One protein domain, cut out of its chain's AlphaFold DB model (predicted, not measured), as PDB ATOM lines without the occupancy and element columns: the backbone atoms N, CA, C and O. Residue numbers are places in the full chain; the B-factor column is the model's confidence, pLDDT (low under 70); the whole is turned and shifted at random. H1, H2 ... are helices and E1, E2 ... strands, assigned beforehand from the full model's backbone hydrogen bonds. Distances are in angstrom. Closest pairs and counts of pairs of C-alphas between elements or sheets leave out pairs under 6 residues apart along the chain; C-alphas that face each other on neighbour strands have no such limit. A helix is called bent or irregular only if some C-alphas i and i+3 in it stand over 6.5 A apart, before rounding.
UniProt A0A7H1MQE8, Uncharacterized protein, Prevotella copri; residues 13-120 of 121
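This is residues 13 to 120 of the 121 residues of an uncharacterized protein of Prevotella copri (UniProt A0A7H1MQE8). A strongly twisted sheet of four strands, with a long, bent hairpin of E1 and E2 at one edge, has H1 and H4 over one face, while H2 and H3 graze it and touch H1. The 108 printed residues include four named helices and four named strands, in the order H1 E1 E2 H2 H3 E3 E4 H4; the sheet order is E1 E2 E4 E3, all antiparallel, and the class is mixed. The whole is compact, with a radius of gyration of the C-alphas of 12.8 A, and spans 38 by 32 by 25 A.

Start at the hairpin of E1, residues 29 to 38, and E2, residues 44 to 53, where N 33 and O 49 are 3.1 A apart; E1 bends by 83 degrees at residue 32, E2 by 82 at residue 48. E4, residues 103 to 107, is E2's other neighbour, with N 52 and O 104 2.8 A apart, and forms a hairpin with E3, residues 89 to 92, with N 92 and O 103 2.9 A apart. H4, residues 108 to 119, is over E4, along the strands at 22 degrees on the local plane. On the same face, H1, residues 15 to 27, touches H4 with C-alphas 21 to 26 alone, Lys 22 and Ala 118 closest at 4.4 A. H2, residues 54 to 60, touches H1, the closest C-alphas being Thr 24 and Ala 57, 4.4 A. H3, residues 65 to 79, is touched by H1 with H1's residues 17 to 20 alone, the closest C-alphas being those of Gln 17 and Met 71, 6.1 A apart. E2, H2, H3 and E3 make a split strand-helix-strand unit, two same-way strands with E4 between them, its crossover right-handed. Every O i to N i+4 pair is within hydrogen-bond range in H1 and H3, 5 of 8 in H4 and 0 of 3 in H2, where 3 of 4 O i to N i+3 pairs are.

Find C-alpha 15 at (81.416, 188.140, -41.142), where H1 begins its 18.2 A. E1 measures 22.0 A, E2 22.3 A and H3 20.7 A. H4 ends at C-alpha 119, (67.800, 182.928, -42.929), after 17.8 A; it is irregular, C-alphas 109 and 112 being 7.5 A apart.

The C-alphas of Lys 41 and Gly 61, the two farthest apart, are 39.1 A apart. The printed part has no cut and no long link; pLDDT is under 70 at residues 99 to 100.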
ATOM      1  N   LEU A  13      80.660 195.742 -41.185       98.25
ATOM      2  CA  LEU A  13      80.671 194.617 -40.255       98.25
ATOM      3  C   LEU A  13      81.515 193.463 -40.794       98.25
ATOM      4  O   LEU A  13      81.450 193.127 -41.973       98.25
ATOM      5  N   SER A  14      82.269 192.815 -39.907       98.25
ATOM      6  CA  SER A  14      82.926 191.551 -40.247       98.25
ATOM      7  C   SER A  14      81.912 190.411 -40.353       98.25
ATOM      8  O   SER A  14      80.820 190.488 -39.787       98.25
ATOM      9  N   ASP A  15      82.297 189.306 -40.986       98.06
ATOM     10  CA  ASP A  15      81.416 188.140 -41.142       98.06
ATOM     11  C   ASP A  15      80.948 187.573 -39.797       98.06
ATOM     12  O   ASP A  15      79.789 187.206 -39.645       98.06
ATOM     13  N   LYS A  16      81.803 187.604 -38.766       98.31
ATOM     14  CA  LYS A  16      81.413 187.199 -37.403       98.31
ATOM     15  C   LYS A  16      80.364 188.130 -36.793       98.31
ATOM     16  O   LYS A  16      79.461 187.666 -36.107       98.31
ATOM     17  N   GLN A  17      80.469 189.436 -37.043       98.50
ATOM     18  CA  GLN A  17      79.479 190.413 -36.580       98.50
ATOM     19  C   GLN A  17      78.148 190.247 -37.316       98.50
ATOM     20  O   GLN A  17      77.094 190.321 -36.691       98.50
ATOM     21  N   LYS A  18      78.200 189.974 -38.624       98.44
ATOM     22  CA  LYS A  18      77.022 189.635 -39.426       98.44
ATOM     23  C   LYS A  18      76.367 188.352 -38.915       98.44
ATOM     24  O   LYS A  18      75.173 188.375 -38.640       98.44
ATOM     25  N   GLN A  19      77.140 187.288 -38.685       98.19
ATOM     26  CA  GLN A  19      76.624 186.039 -38.116       98.19
ATOM     27  C   GLN A  19      75.942 186.273 -36.765       98.19
ATOM     28  O   GLN A  19      74.832 185.802 -36.554       98.19
ATOM     29  N   LEU A  20      76.547 187.073 -35.881       98.06
ATOM     30  CA  LEU A  20      75.938 187.401 -34.593       98.06
ATOM     31  C   LEU A  20      74.591 188.135 -34.738       98.06
ATOM     32  O   LEU A  20      73.658 187.866 -33.978       98.06
ATOM     33  N   LEU A  21      74.467 189.051 -35.705       98.00
ATOM     34  CA  LEU A  21      73.182 189.687 -36.005       98.00
ATOM     35  C   LEU A  21      72.159 188.670 -36.515       98.00
ATOM     36  O   LEU A  21      71.023 188.704 -36.047       98.00
ATOM     37  N   LYS A  22      72.552 187.739 -37.398       98.31
ATOM     38  CA  LYS A  22      71.665 186.647 -37.840       98.31
ATOM     39  C   LYS A  22      71.175 185.823 -36.645       98.31
ATOM     40  O   LYS A  22      69.969 185.661 -36.470       98.31
ATOM     41  N   ASP A  23      72.092 185.396 -35.777       97.94
ATOM     42  CA  ASP A  23      71.790 184.609 -34.574       97.94
ATOM     43  C   ASP A  23      70.810 185.345 -33.645       97.94
ATOM     44  O   ASP A  23      69.882 184.743 -33.100       97.94
ATOM     45  N   THR A  24      70.983 186.661 -33.500       97.38
ATOM     46  CA  THR A  24      70.118 187.521 -32.679       97.38
ATOM     47  C   THR A  24      68.731 187.694 -33.291       97.38
ATOM     48  O   THR A  24      67.736 187.646 -32.573       97.38
ATOM     49  N   ILE A  25      68.641 187.863 -34.610       97.62
ATOM     50  CA  ILE A  25      67.363 188.007 -35.319       97.62
ATOM     51  C   ILE A  25      66.567 186.696 -35.278       97.62
ATOM     52  O   ILE A  25      65.351 186.718 -35.099       97.62
ATOM     53  N   ILE A  26      67.244 185.552 -35.409       97.38
ATOM     54  CA  ILE A  26      66.606 184.230 -35.390       97.38
ATOM     55  C   ILE A  26      66.098 183.873 -33.991       97.38
ATOM     56  O   ILE A  26      64.956 183.439 -33.857       97.38
ATOM     57  N   ASN A  27      66.927 184.045 -32.958       96.06
ATOM     58  CA  ASN A  27      66.635 183.519 -31.618       96.06
ATOM     59  C   ASN A  27      66.068 184.569 -30.655       96.06
ATOM     60  O   ASN A  27      65.488 184.222 -29.631       96.06
ATOM     61  N   GLY A  28      66.275 185.852 -30.947       94.88
ATOM     62  CA  GLY A  28      66.017 186.940 -30.012       94.88
ATOM     63  C   GLY A  28      64.693 187.664 -30.199       94.88
ATOM     64  O   GLY A  28      64.438 188.584 -29.432       94.88
ATOM     65  N   CYS A  29      63.872 187.324 -31.194       94.38
ATOM     66  CA  CYS A  29      62.675 188.105 -31.517       94.38
ATOM     67  C   CYS A  29      61.727 188.231 -30.310       94.38
ATOM     68  O   CYS A  29      61.244 187.234 -29.775       94.38
ATOM     69  N   TRP A  30      61.475 189.473 -29.889       92.00
ATOM     70  CA  TRP A  30      60.551 189.807 -28.804       92.00
ATOM     71  C   TRP A  30      59.202 190.305 -29.344       92.00
ATOM     72  O   TRP A  30      58.158 189.926 -28.815       92.00
ATOM     73  N   GLY A  31      59.209 191.105 -30.418       94.12
ATOM     74  CA  GLY A  31      57.994 191.561 -31.101       94.12
ATOM     75  C   GLY A  31      58.021 193.032 -31.513       94.12
ATOM     76  O   GLY A  31      59.067 193.682 -31.501       94.12
ATOM     77  N   THR A  32      56.856 193.552 -31.900       96.25
ATOM     78  CA  THR A  32      56.671 194.952 -32.313       96.25
ATOM     79  C   THR A  32      56.737 195.914 -31.134       96.25
ATOM     80  O   THR A  32      56.094 195.679 -30.111       96.25
ATOM     81  N   CYS A  33      57.413 197.043 -31.319       96.06
ATOM     82  CA  CYS A  33      57.452 198.151 -30.366       96.06
ATOM     83  C   CYS A  33      57.805 199.469 -31.078       96.06
ATOM     84  O   CYS A  33      57.947 199.506 -32.303       96.06
ATOM     85  N   ASP A  34      57.967 200.544 -30.309       96.50
ATOM     86  CA  ASP A  34      58.511 201.816 -30.778       96.50
ATOM     87  C   ASP A  34      59.894 202.055 -30.166       96.50
ATOM     88  O   ASP A  34      60.145 201.704 -29.011       96.50
ATOM     89  N   SER A  35      60.794 202.645 -30.950       96.62
ATOM     90  CA  SER A  35      62.135 203.024 -30.500       96.62
ATOM     91  C   SER A  35      62.638 204.250 -31.257       96.62
ATOM     92  O   SER A  35      62.048 204.680 -32.257       96.62
ATOM     93  N   GLU A  36      63.725 204.827 -30.760       97.31
ATOM     94  CA  GLU A  36      64.397 205.969 -31.366       97.31
ATOM     95  C   GLU A  36      65.290 205.522 -32.528       97.31
ATOM     96  O   GLU A  36      65.999 204.514 -32.455       97.31
ATOM     97  N   PHE A  37      65.265 206.292 -33.613       97.69
ATOM     98  CA  PHE A  37      66.111 206.131 -34.795       97.69
ATOM     99  C   PHE A  37      66.552 207.496 -35.301       97.69
ATOM    100  O   PHE A  37      65.890 208.505 -35.070       97.69
ATOM    101  N   VAL A  38      67.649 207.533 -36.044       96.06
ATOM    102  CA  VAL A  38      68.123 208.755 -36.696       96.06
ATOM    103  C   VAL A  38      67.580 208.809 -38.124       96.06
ATOM    104  O   VAL A  38      67.617 207.830 -38.863       96.06
ATOM    105  N   ASN A  39      67.006 209.940 -38.525       92.75
ATOM    106  CA  ASN A  39      66.572 210.140 -39.907       92.75
ATOM    107  C   ASN A  39      67.719 210.665 -40.792       92.75
ATOM    108  O   ASN A  39      68.807 210.977 -40.319       92.75
ATOM    109  N   GLU A  40      67.462 210.822 -42.090       89.25
ATOM    110  CA  GLU A  40      68.448 211.304 -43.076       89.25
ATOM    111  C   GLU A  40      69.042 212.686 -42.752       89.25
ATOM    112  O   GLU A  40      70.129 213.019 -43.215       89.25
ATOM    113  N   LYS A  41      68.352 213.490 -41.934       91.88
ATOM    114  CA  LYS A  41      68.805 214.814 -41.488       91.88
ATOM    115  C   LYS A  41      69.613 214.764 -40.186       91.88
ATOM    116  O   LYS A  41      69.947 215.815 -39.650       91.88
ATOM    117  N   GLY A  42      69.889 213.575 -39.647       90.81
ATOM    118  CA  GLY A  42      70.579 213.410 -38.367       90.81
ATOM    119  C   GLY A  42      69.695 213.663 -37.140       90.81
ATOM    120  O   GLY A  42      70.215 213.805 -36.039       90.81
ATOM    121  N   ILE A  43      68.369 213.738 -37.306       94.12
ATOM    122  CA  ILE A  43      67.426 214.036 -36.220       94.12
ATOM    123  C   ILE A  43      66.876 212.731 -35.646       94.12
ATOM    124  O   ILE A  43      66.486 211.838 -36.402       94.12
ATOM    125  N   ILE A  44      66.802 212.647 -34.315       95.62
ATOM    126  CA  ILE A  44      66.163 211.531 -33.613       95.62
ATOM    127  C   ILE A  44      64.647 211.592 -33.827       95.62
ATOM    128  O   ILE A  44      64.008 212.616 -33.583       95.62
ATOM    129  N   ILE A  45      64.078 210.482 -34.282       96.06
ATOM    130  CA  ILE A  45      62.646 210.270 -34.467       96.06
ATOM    131  C   ILE A  45      62.226 208.973 -33.777       96.06
ATOM    132  O   ILE A  45      62.987 208.008 -33.739       96.06
ATOM    133  N   VAL A  46      60.992 208.927 -33.283       97.19
ATOM    134  CA  VAL A  46      60.375 207.679 -32.820       97.19
ATOM    135  C   VAL A  46      59.732 206.985 -34.016       97.19
ATOM    136  O   VAL A  46      59.024 207.616 -34.803       97.19
ATOM    137  N   SER A  47      59.991 205.690 -34.174       97.12
ATOM    138  CA  SER A  47      59.416 204.875 -35.243       97.12
ATOM    139  C   SER A  47      59.078 203.484 -34.730       97.12
ATOM    140  O   SER A  47      59.779 202.932 -33.881       97.12
ATOM    141  N   ASN A  48      58.061 202.879 -35.343       97.31
ATOM    142  CA  ASN A  48      57.775 201.463 -35.166       97.31
ATOM    143  C   ASN A  48      58.991 200.617 -35.575       97.31
ATOM    144  O   ASN A  48      59.689 200.918 -36.555       97.31
ATOM    145  N   CYS A  49      59.201 199.526 -34.850       97.81
ATOM    146  CA  CYS A  49      60.308 198.599 -35.029       97.81
ATOM    147  C   CYS A  49      59.947 197.190 -34.542       97.81
ATOM    148  O   CYS A  49      58.861 196.956 -34.006       97.81
ATOM    149  N   TYR A  50      60.865 196.252 -34.757       97.94
ATOM    150  CA  TYR A  50      60.894 194.981 -34.036       97.94
ATOM    151  C   TYR A  50      62.060 194.972 -33.051       97.94
ATOM    152  O   TYR A  50      63.175 195.365 -33.409       97.94
ATOM    153  N   GLY A  51      61.787 194.517 -31.831       97.25
ATOM    154  CA  GLY A  51      62.767 194.332 -30.770       97.25
ATOM    155  C   GLY A  51      63.315 192.906 -30.726       97.25
ATOM    156  O   GLY A  51      62.579 191.936 -30.927       97.25
ATOM    157  N   TYR A  52      64.602 192.791 -30.408       96.62
ATOM    158  CA  TYR A  52      65.321 191.532 -30.268       96.62
ATOM    159  C   TYR A  52      66.167 191.524 -28.991       96.62
ATOM    160  O   TYR A  52      66.879 192.483 -28.689       96.62
ATOM    161  N   VAL A  53      66.120 190.420 -28.249       94.06
ATOM    162  CA  VAL A  53      66.914 190.191 -27.041       94.06
ATOM    163  C   VAL A  53      68.294 189.675 -27.436       94.06
ATOM    164  O   VAL A  53      68.458 188.522 -27.838       94.06
ATOM    165  N   VAL A  54      69.309 190.518 -27.261       93.19
ATOM    166  CA  VAL A  54      70.705 190.236 -27.642       93.19
ATOM    167  C   VAL A  54      71.254 188.975 -26.973       93.19
ATOM    168  O   VAL A  54      71.949 188.174 -27.594       93.19
ATOM    169  N   ASN A  55      70.908 188.760 -25.705       89.12
ATOM    170  CA  ASN A  55      71.421 187.634 -24.928       89.12
ATOM    171  C   ASN A  55      70.938 186.265 -25.427       89.12
ATOM    172  O   ASN A  55      71.584 185.265 -25.116       89.12
ATOM    173  N   LEU A  56      69.849 186.205 -26.201       91.81
ATOM    174  CA  LEU A  56      69.351 184.958 -26.790       91.81
ATOM    175  C   LEU A  56      70.153 184.523 -28.024       91.81
ATOM    176  O   LEU A  56      70.045 183.378 -28.445       91.81
ATOM    177  N   ALA A  57      71.044 185.367 -28.553       94.44
ATOM    178  CA  ALA A  57      71.953 184.974 -29.632       94.44
ATOM    179  C   ALA A  57      72.866 183.796 -29.249       94.44
ATOM    180  O   ALA A  57      73.300 183.035 -30.108       94.44
ATOM    181  N   LYS A  58      73.137 183.615 -27.948       94.56
ATOM    182  CA  LYS A  58      73.935 182.492 -27.435       94.56
ATOM    183  C   LYS A  58      73.308 181.125 -27.739       94.56
ATOM    184  O   LYS A  58      74.042 180.146 -27.824       94.56
ATOM    185  N   GLU A  59      71.984 181.061 -27.909       94.81
ATOM    186  CA  GLU A  59      71.256 179.816 -28.184       94.81
ATOM    187  C   GLU A  59      71.615 179.236 -29.565       94.81
ATOM    188  O   GLU A  59      71.486 178.036 -29.780       94.81
ATOM    189  N   ALA A  60      72.159 180.055 -30.478       95.94
ATOM    190  CA  ALA A  60      72.703 179.585 -31.754       95.94
ATOM    191  C   ALA A  60      74.007 178.776 -31.607       95.94
ATOM    192  O   ALA A  60      74.424 178.098 -32.541       95.94
ATOM    193  N   GLY A  61      74.697 178.861 -30.464       96.44
ATOM    194  CA  GLY A  61      75.914 178.089 -30.190       96.44
ATOM    195  C   GLY A  61      77.186 178.544 -30.923       96.44
ATOM    196  O   GLY A  61      78.249 177.979 -30.677       96.44
ATOM    197  N   HIS A  62      77.134 179.575 -31.778       97.19
ATOM    198  CA  HIS A  62      78.305 180.056 -32.531       97.19
ATOM    199  C   HIS A  62      79.323 180.838 -31.687       97.19
ATOM    200  O   HIS A  62      80.521 180.829 -31.982       97.19
ATOM    201  N   PHE A  63      78.864 181.539 -30.647       96.75
ATOM    202  CA  PHE A  63      79.690 182.451 -29.858       96.75
ATOM    203  C   PHE A  63      79.377 182.349 -28.366       96.75
ATOM    204  O   PHE A  63      78.226 182.203 -27.961       96.75
ATOM    205  N   ASN A  64      80.402 182.494 -27.525       94.19
ATOM    206  CA  ASN A  64      80.205 182.604 -26.080       94.19
ATOM    207  C   ASN A  64      79.801 184.031 -25.666       94.19
ATOM    208  O   ASN A  64      80.025 184.999 -26.395       94.19
ATOM    209  N   GLY A  65      79.275 184.184 -24.447       90.94
ATOM    210  CA  GLY A  65      78.784 185.475 -23.946       90.94
ATOM    211  C   GLY A  65      79.808 186.617 -24.015       90.94
ATOM    212  O   GLY A  65      79.462 187.730 -24.399       90.94
ATOM    213  N   ARG A  66      81.095 186.349 -23.741       92.44
ATOM    214  CA  ARG A  66      82.149 187.377 -23.826       92.44
ATOM    215  C   ARG A  66      82.333 187.873 -25.261       92.44
ATOM    216  O   ARG A  66      82.492 189.076 -25.471       92.44
ATOM    217  N   GLN A  67      82.328 186.960 -26.231       95.56
ATOM    218  CA  GLN A  67      82.424 187.299 -27.652       95.56
ATOM    219  C   GLN A  67      81.204 188.101 -28.106       95.56
ATOM    220  O   GLN A  67      81.382 189.131 -28.753       95.56
ATOM    221  N   ILE A  68      79.999 187.679 -27.710       94.75
ATOM    222  CA  ILE A  68      78.739 188.375 -28.007       94.75
ATOM    223  C   ILE A  68      78.811 189.825 -27.519       94.75
ATOM    224  O   ILE A  68      78.684 190.749 -28.322       94.75
ATOM    225  N   SER A  69      79.120 190.047 -26.236       92.62
ATOM    226  CA  SER A  69      79.199 191.403 -25.675       92.62
ATOM    227  C   SER A  69      80.260 192.270 -26.362       92.62
ATOM    228  O   SER A  69      80.036 193.455 -26.600       92.62
ATOM    229  N   ALA A  70      81.431 191.710 -26.685       95.31
ATOM    230  CA  ALA A  70      82.490 192.455 -27.366       95.31
ATOM    231  C   ALA A  70      82.108 192.830 -28.806       95.31
ATOM    232  O   ALA A  70      82.348 193.962 -29.232       95.31
ATOM    233  N   MET A  71      81.495 191.902 -29.542       97.25
ATOM    234  CA  MET A  71      81.069 192.137 -30.917       97.25
ATOM    235  C   MET A  71      79.925 193.141 -30.992       97.25
ATOM    236  O   MET A  71      79.998 194.029 -31.840       97.25
ATOM    237  N   PHE A  72      78.940 193.077 -30.091       96.00
ATOM    238  CA  PHE A  72      77.849 194.052 -30.057       96.00
ATOM    239  C   PHE A  72      78.328 195.469 -29.769       96.00
ATOM    240  O   PHE A  72      77.952 196.378 -30.502       96.00
ATOM    241  N   ARG A  73      79.260 195.662 -28.824       94.31
ATOM    242  CA  ARG A  73      79.904 196.976 -28.633       94.31
ATOM    243  C   ARG A  73      80.502 197.521 -29.932       94.31
ATOM    244  O   ARG A  73      80.341 198.698 -30.233       94.31
ATOM    245  N   SER A  74      81.160 196.664 -30.716       96.38
ATOM    246  CA  SER A  74      81.735 197.062 -32.004       96.38
ATOM    247  C   SER A  74      80.686 197.266 -33.109       96.38
ATOM    248  O   SER A  74      80.881 198.119 -33.972       96.38
ATOM    249  N   ILE A  75      79.579 196.519 -33.108       97.38
ATOM    250  CA  ILE A  75      78.457 196.736 -34.035       97.38
ATOM    251  C   ILE A  75      77.832 198.105 -33.758       97.38
ATOM    252  O   ILE A  75      77.695 198.915 -34.673       97.38
ATOM    253  N   TYR A  76      77.533 198.402 -32.495       95.81
ATOM    254  CA  TYR A  76      76.914 199.662 -32.091       95.81
ATOM    255  C   TYR A  76      77.805 200.864 -32.384       95.81
ATOM    256  O   TYR A  76      77.325 201.843 -32.943       95.81
ATOM    257  N   SER A  77      79.118 200.772 -32.150       95.12
ATOM    258  CA  SER A  77      80.030 201.864 -32.520       95.12
ATOM    259  C   SER A  77      80.050 202.162 -34.027       95.12
ATOM    260  O   SER A  77      80.432 203.257 -34.424       95.12
ATOM    261  N   LYS A  78      79.685 201.189 -34.875       96.31
ATOM    262  CA  LYS A  78      79.685 201.325 -36.341       96.31
ATOM    263  C   LYS A  78      78.330 201.757 -36.903       96.31
ATOM    264  O   LYS A  78      78.305 202.505 -37.877       96.31
ATOM    265  N   LEU A  79      77.233 201.253 -36.334       96.38
ATOM    266  CA  LEU A  79      75.878 201.413 -36.880       96.38
ATOM    267  C   LEU A  79      74.991 202.364 -36.066       96.38
ATOM    268  O   LEU A  79      74.023 202.896 -36.603       96.38
ATOM    269  N   CYS A  80      75.334 202.601 -34.801       95.38
ATOM    270  CA  CYS A  80      74.545 203.372 -33.842       95.38
ATOM    271  C   CYS A  80      75.349 204.541 -33.236       95.38
ATOM    272  O   CYS A  80      75.474 204.629 -32.009       95.38
ATOM    273  N   PRO A  81      75.937 205.438 -34.054       89.81
ATOM    274  CA  PRO A  81      76.879 206.446 -33.563       89.81
ATOM    275  C   PRO A  81      76.242 207.497 -32.638       89.81
ATOM    276  O   PRO A  81      76.962 208.175 -31.910       89.81
ATOM    277  N   ASN A  82      74.912 207.634 -32.628       90.62
ATOM    278  CA  ASN A  82      74.207 208.650 -31.850       90.62
ATOM    279  C   ASN A  82      73.713 208.069 -30.522       90.62
ATOM    280  O   ASN A  82      72.523 207.811 -30.354       90.62
ATOM    281  N   ASN A  83      74.640 207.821 -29.590       87.06
ATOM    282  CA  ASN A  83      74.346 207.274 -28.256       87.06
ATOM    283  C   ASN A  83      73.495 205.990 -28.290       87.06
ATOM    284  O   ASN A  83      72.555 205.840 -27.516       87.06
ATOM    285  N   GLY A  84      73.818 205.070 -29.201       90.25
ATOM    286  CA  GLY A  84      73.073 203.818 -29.364       90.25
ATOM    287  C   GLY A  84      71.914 203.893 -30.356       90.25
ATOM    288  O   GLY A  84      71.280 202.877 -30.628       90.25
ATOM    289  N   THR A  85      71.720 205.045 -30.999       95.62
ATOM    290  CA  THR A  85      70.721 205.245 -32.052       95.62
ATOM    291  C   THR A  85      71.365 205.274 -33.439       95.62
ATOM    292  O   THR A  85      72.357 205.975 -33.670       95.62
ATOM    293  N   GLY A  86      70.795 204.522 -34.384       96.56
ATOM    294  CA  GLY A  86      71.198 204.498 -35.794       96.56
ATOM    295  C   GLY A  86      70.018 204.714 -36.743       96.56
ATOM    296  O   GLY A  86      68.886 204.926 -36.311       96.56
ATOM    297  N   ASN A  87      70.271 204.678 -38.055       95.88
ATOM    298  CA  ASN A  87      69.235 204.990 -39.054       95.88
ATOM    299  C   ASN A  87      68.202 203.866 -39.233       95.88
ATOM    300  O   ASN A  87      67.014 204.115 -39.441       95.88
ATOM    301  N   PHE A  88      68.671 202.620 -39.163       96.19
ATOM    302  CA  PHE A  88      67.858 201.411 -39.334       96.19
ATOM    303  C   PHE A  88      67.966 200.444 -38.151       96.19
ATOM    304  O   PHE A  88      67.124 199.557 -38.012       96.19
ATOM    305  N   LEU A  89      68.983 200.616 -37.303       97.69
ATOM    306  CA  LEU A  89      69.272 199.777 -36.148       97.69
ATOM    307  C   LEU A  89      69.630 200.666 -34.960       97.69
ATOM    308  O   LEU A  89      70.474 201.553 -35.083       97.69
ATOM    309  N   SER A  90      69.005 200.401 -33.821       97.25
ATOM    310  CA  SER A  90      69.269 201.073 -32.546       97.25
ATOM    311  C   SER A  90      69.394 200.036 -31.436       97.25
ATOM    312  O   SER A  90      69.000 198.879 -31.607       97.25
ATOM    313  N   HIS A  91      69.935 200.429 -30.289       95.81
ATOM    314  CA  HIS A  91      70.020 199.561 -29.126       95.81
ATOM    315  C   HIS A  91      69.792 200.327 -27.828       95.81
ATOM    316  O   HIS A  91      70.076 201.518 -27.727       95.81
ATOM    317  N   ILE A  92      69.332 199.606 -26.810       93.44
ATOM    318  CA  ILE A  92      69.276 200.096 -25.434       93.44
ATOM    319  C   ILE A  92      69.941 199.054 -24.546       93.44
ATOM    320  O   ILE A  92      69.548 197.885 -24.524       93.44
ATOM    321  N   SER A  93      70.968 199.485 -23.821       89.00
ATOM    322  CA  SER A  93      71.631 198.642 -22.828       89.00
ATOM    323  C   SER A  93      70.753 198.498 -21.589       89.00
ATOM    324  O   SER A  93      70.143 199.475 -21.156       89.00
ATOM    325  N   ASN A  94      70.726 197.308 -20.984       85.50
ATOM    326  CA  ASN A  94      69.933 197.044 -19.772       85.50
ATOM    327  C   ASN A  94      68.456 197.488 -19.888       85.50
ATOM    328  O   ASN A  94      67.912 198.112 -18.977       85.50
ATOM    329  N   TYR A  95      67.799 197.163 -21.007       86.50
ATOM    330  CA  TYR A  95      66.433 197.617 -21.303       86.50
ATOM    331  C   TYR A  95      65.424 197.244 -20.201       86.50
ATOM    332  O   TYR A  95      64.525 198.012 -19.879       86.50
ATOM    333  N   TRP A  96      65.618 196.088 -19.563       83.94
ATOM    334  CA  TRP A  96      64.748 195.578 -18.499       83.94
ATOM    335  C   TRP A  96      65.094 196.079 -17.090       83.94
ATOM    336  O   TRP A  96      64.436 195.690 -16.128       83.94
ATOM    337  N   GLY A  97      66.160 196.867 -16.927       80.25
ATOM    338  CA  GLY A  97      66.596 197.395 -15.630       80.25
ATOM    339  C   GLY A  97      67.165 196.359 -14.646       80.25
ATOM    340  O   GLY A  97      67.638 196.734 -13.579       80.25
ATOM    341  N   ASN A  98      67.166 195.069 -14.989       79.69
ATOM    342  CA  ASN A  98      67.598 193.960 -14.128       79.69
ATOM    343  C   ASN A  98      68.927 193.310 -14.574       79.69
ATOM    344  O   ASN A  98      69.271 192.221 -14.123       79.69
ATOM    345  N   GLY A  99      69.647 193.939 -15.506       67.75
ATOM    346  CA  GLY A  99      70.904 193.453 -16.082       67.75
ATOM    347  C   GLY A  99      70.752 192.322 -17.107       67.75
ATOM    348  O   GLY A  99      71.760 191.824 -17.602       67.75
ATOM    349  N   SER A 100      69.523 191.894 -17.432       62.72
ATOM    350  CA  SER A 100      69.278 190.644 -18.173       62.72
ATOM    351  C   SER A 100      69.119 190.773 -19.690       62.72
ATOM    352  O   SER A 100      69.053 189.747 -20.368       62.72
ATOM    353  N   GLY A 101      69.105 191.974 -20.273       71.38
ATOM    354  CA  GLY A 101      68.904 192.071 -21.719       71.38
ATOM    355  C   GLY A 101      69.185 193.438 -22.301       71.38
ATOM    356  O   GLY A 101      68.387 194.360 -22.148       71.38
ATOM    357  N   ASP A 102      70.295 193.530 -23.024       89.31
ATOM    358  CA  ASP A 102      70.423 194.537 -24.065       89.31
ATOM    359  C   ASP A 102      69.367 194.239 -25.135       89.31
ATOM    360  O   ASP A 102      69.176 193.085 -25.543       89.31
ATOM    361  N   ALA A 103      68.660 195.282 -25.554       93.75
ATOM    362  CA  ALA A 103      67.660 195.201 -26.602       93.75
ATOM    363  C   ALA A 103      68.220 195.815 -27.884       93.75
ATOM    364  O   ALA A 103      68.776 196.914 -27.868       93.75
ATOM    365  N   LEU A 104      68.059 195.089 -28.983       96.94
ATOM    366  CA  LEU A 104      68.348 195.525 -30.340       96.94
ATOM    367  C   LEU A 104      67.024 195.849 -31.032       96.94
ATOM    368  O   LEU A 104      66.076 195.075 -30.926       96.94
ATOM    369  N   PHE A 105      66.959 196.945 -31.777       98.06
ATOM    370  CA  PHE A 105      65.761 197.359 -32.501       98.06
ATOM    371  C   PHE A 105      66.074 197.517 -33.980       98.06
ATOM    372  O   PHE A 105      67.031 198.205 -34.333       98.06
ATOM    373  N   ILE A 106      65.253 196.920 -34.842       98.25
ATOM    374  CA  ILE A 106      65.324 197.109 -36.298       98.25
ATOM    375  C   ILE A 106      64.085 197.879 -36.738       98.25
ATOM    376  O   ILE A 106      62.956 197.439 -36.500       98.25
ATOM    377  N   LYS A 107      64.289 199.038 -37.372       97.56
ATOM    378  CA  LYS A 107      63.206 199.912 -37.842       97.56
ATOM    379  C   LYS A 107      62.286 199.153 -38.801       97.56
ATOM    380  O   LYS A 107      62.769 198.416 -39.658       97.56
ATOM    381  N   ARG A 108      60.968 199.346 -38.678       96.31
ATOM    382  CA  ARG A 108      59.936 198.527 -39.346       96.31
ATOM    383  C   ARG A 108      60.152 198.343 -40.849       96.31
ATOM    384  O   ARG A 108      59.998 197.229 -41.337       96.31
ATOM    385  N   ASP A 109      60.574 199.395 -41.543       95.31
ATOM    386  CA  ASP A 109      60.815 199.366 -42.994       95.31
ATOM    387  C   ASP A 109      61.915 198.370 -43.407       95.31
ATOM    388  O   ASP A 109      61.921 197.887 -44.534       95.31
ATOM    389  N   TYR A 110      62.812 198.016 -42.482       97.19
ATOM    390  CA  TYR A 110      63.967 197.145 -42.704       97.19
ATOM    391  C   TYR A 110      63.747 195.711 -42.205       97.19
ATOM    392  O   TYR A 110      64.456 194.804 -42.638       97.19
ATOM    393  N   VAL A 111      62.766 195.476 -41.325       96.25
ATOM    394  CA  VAL A 111      62.599 194.200 -40.602       96.25
ATOM    395  C   VAL A 111      62.491 193.009 -41.548       96.25
ATOM    396  O   VAL A 111      63.253 192.058 -41.411       96.25
ATOM    397  N   ILE A 112      61.609 193.075 -42.551       95.81
ATOM    398  CA  ILE A 112      61.386 191.952 -43.480       95.81
ATOM    399  C   ILE A 112      62.671 191.601 -44.242       95.81
ATOM    400  O   ILE A 112      62.959 190.422 -44.456       95.81
ATOM    401  N   ALA A 113      63.450 192.606 -44.649       97.38
ATOM    402  CA  ALA A 113      64.711 192.381 -45.349       97.38
ATOM    403  C   ALA A 113      65.743 191.716 -44.427       97.38
ATOM    404  O   ALA A 113      66.357 190.726 -44.814       97.38
ATOM    405  N   PHE A 114      65.878 192.202 -43.191       97.81
ATOM    406  CA  PHE A 114      66.793 191.640 -42.196       97.81
ATOM    407  C   PHE A 114      66.413 190.217 -41.763       97.81
ATOM    408  O   PHE A 114      67.292 189.368 -41.648       97.81
ATOM    409  N   GLU A 115      65.129 189.915 -41.559       96.88
ATOM    410  CA  GLU A 115      64.680 188.568 -41.178       96.88
ATOM    411  C   GLU A 115      64.880 187.534 -42.293       96.88
ATOM    412  O   GLU A 115      65.208 186.377 -42.002       96.88
ATOM    413  N   ARG A 116      64.708 187.945 -43.559       97.06
ATOM    414  CA  ARG A 116      65.028 187.117 -44.734       97.06
ATOM    415  C   ARG A 116      66.528 186.892 -44.848       97.06
ATOM    416  O   ARG A 116      66.952 185.743 -44.865       97.06
ATOM    417  N   TRP A 117      67.310 187.969 -44.811       97.69
ATOM    418  CA  TRP A 117      68.771 187.918 -44.828       97.69
ATOM    419  C   TRP A 117      69.343 187.040 -43.705       97.69
ATOM    420  O   TRP A 117      70.294 186.290 -43.912       97.69
ATOM    421  N   ALA A 118      68.737 187.067 -42.515       97.38
ATOM    422  CA  ALA A 118      69.166 186.228 -41.403       97.38
ATOM    423  C   ALA A 118      69.004 184.723 -41.673       97.38
ATOM    424  O   ALA A 118      69.738 183.931 -41.093       97.38
ATOM    425  N   ARG A 119      68.074 184.329 -42.552       96.88
ATOM    426  CA  ARG A 119      67.800 182.928 -42.929       96.88
ATOM    427  C   ARG A 119      68.575 182.462 -44.159       96.88
ATOM    428  O   ARG A 119      68.535 181.275 -44.473       96.88
ATOM    429  N   GLU A 120      69.252 183.370 -44.853       93.00
ATOM    430  CA  GLU A 120      70.174 183.021 -45.932       93.00
ATOM    431  C   GLU A 120      71.410 182.337 -45.332       93.00
ATOM    432  O   GLU A 120      71.916 182.786 -44.296       93.00
TER     433      GLU A 120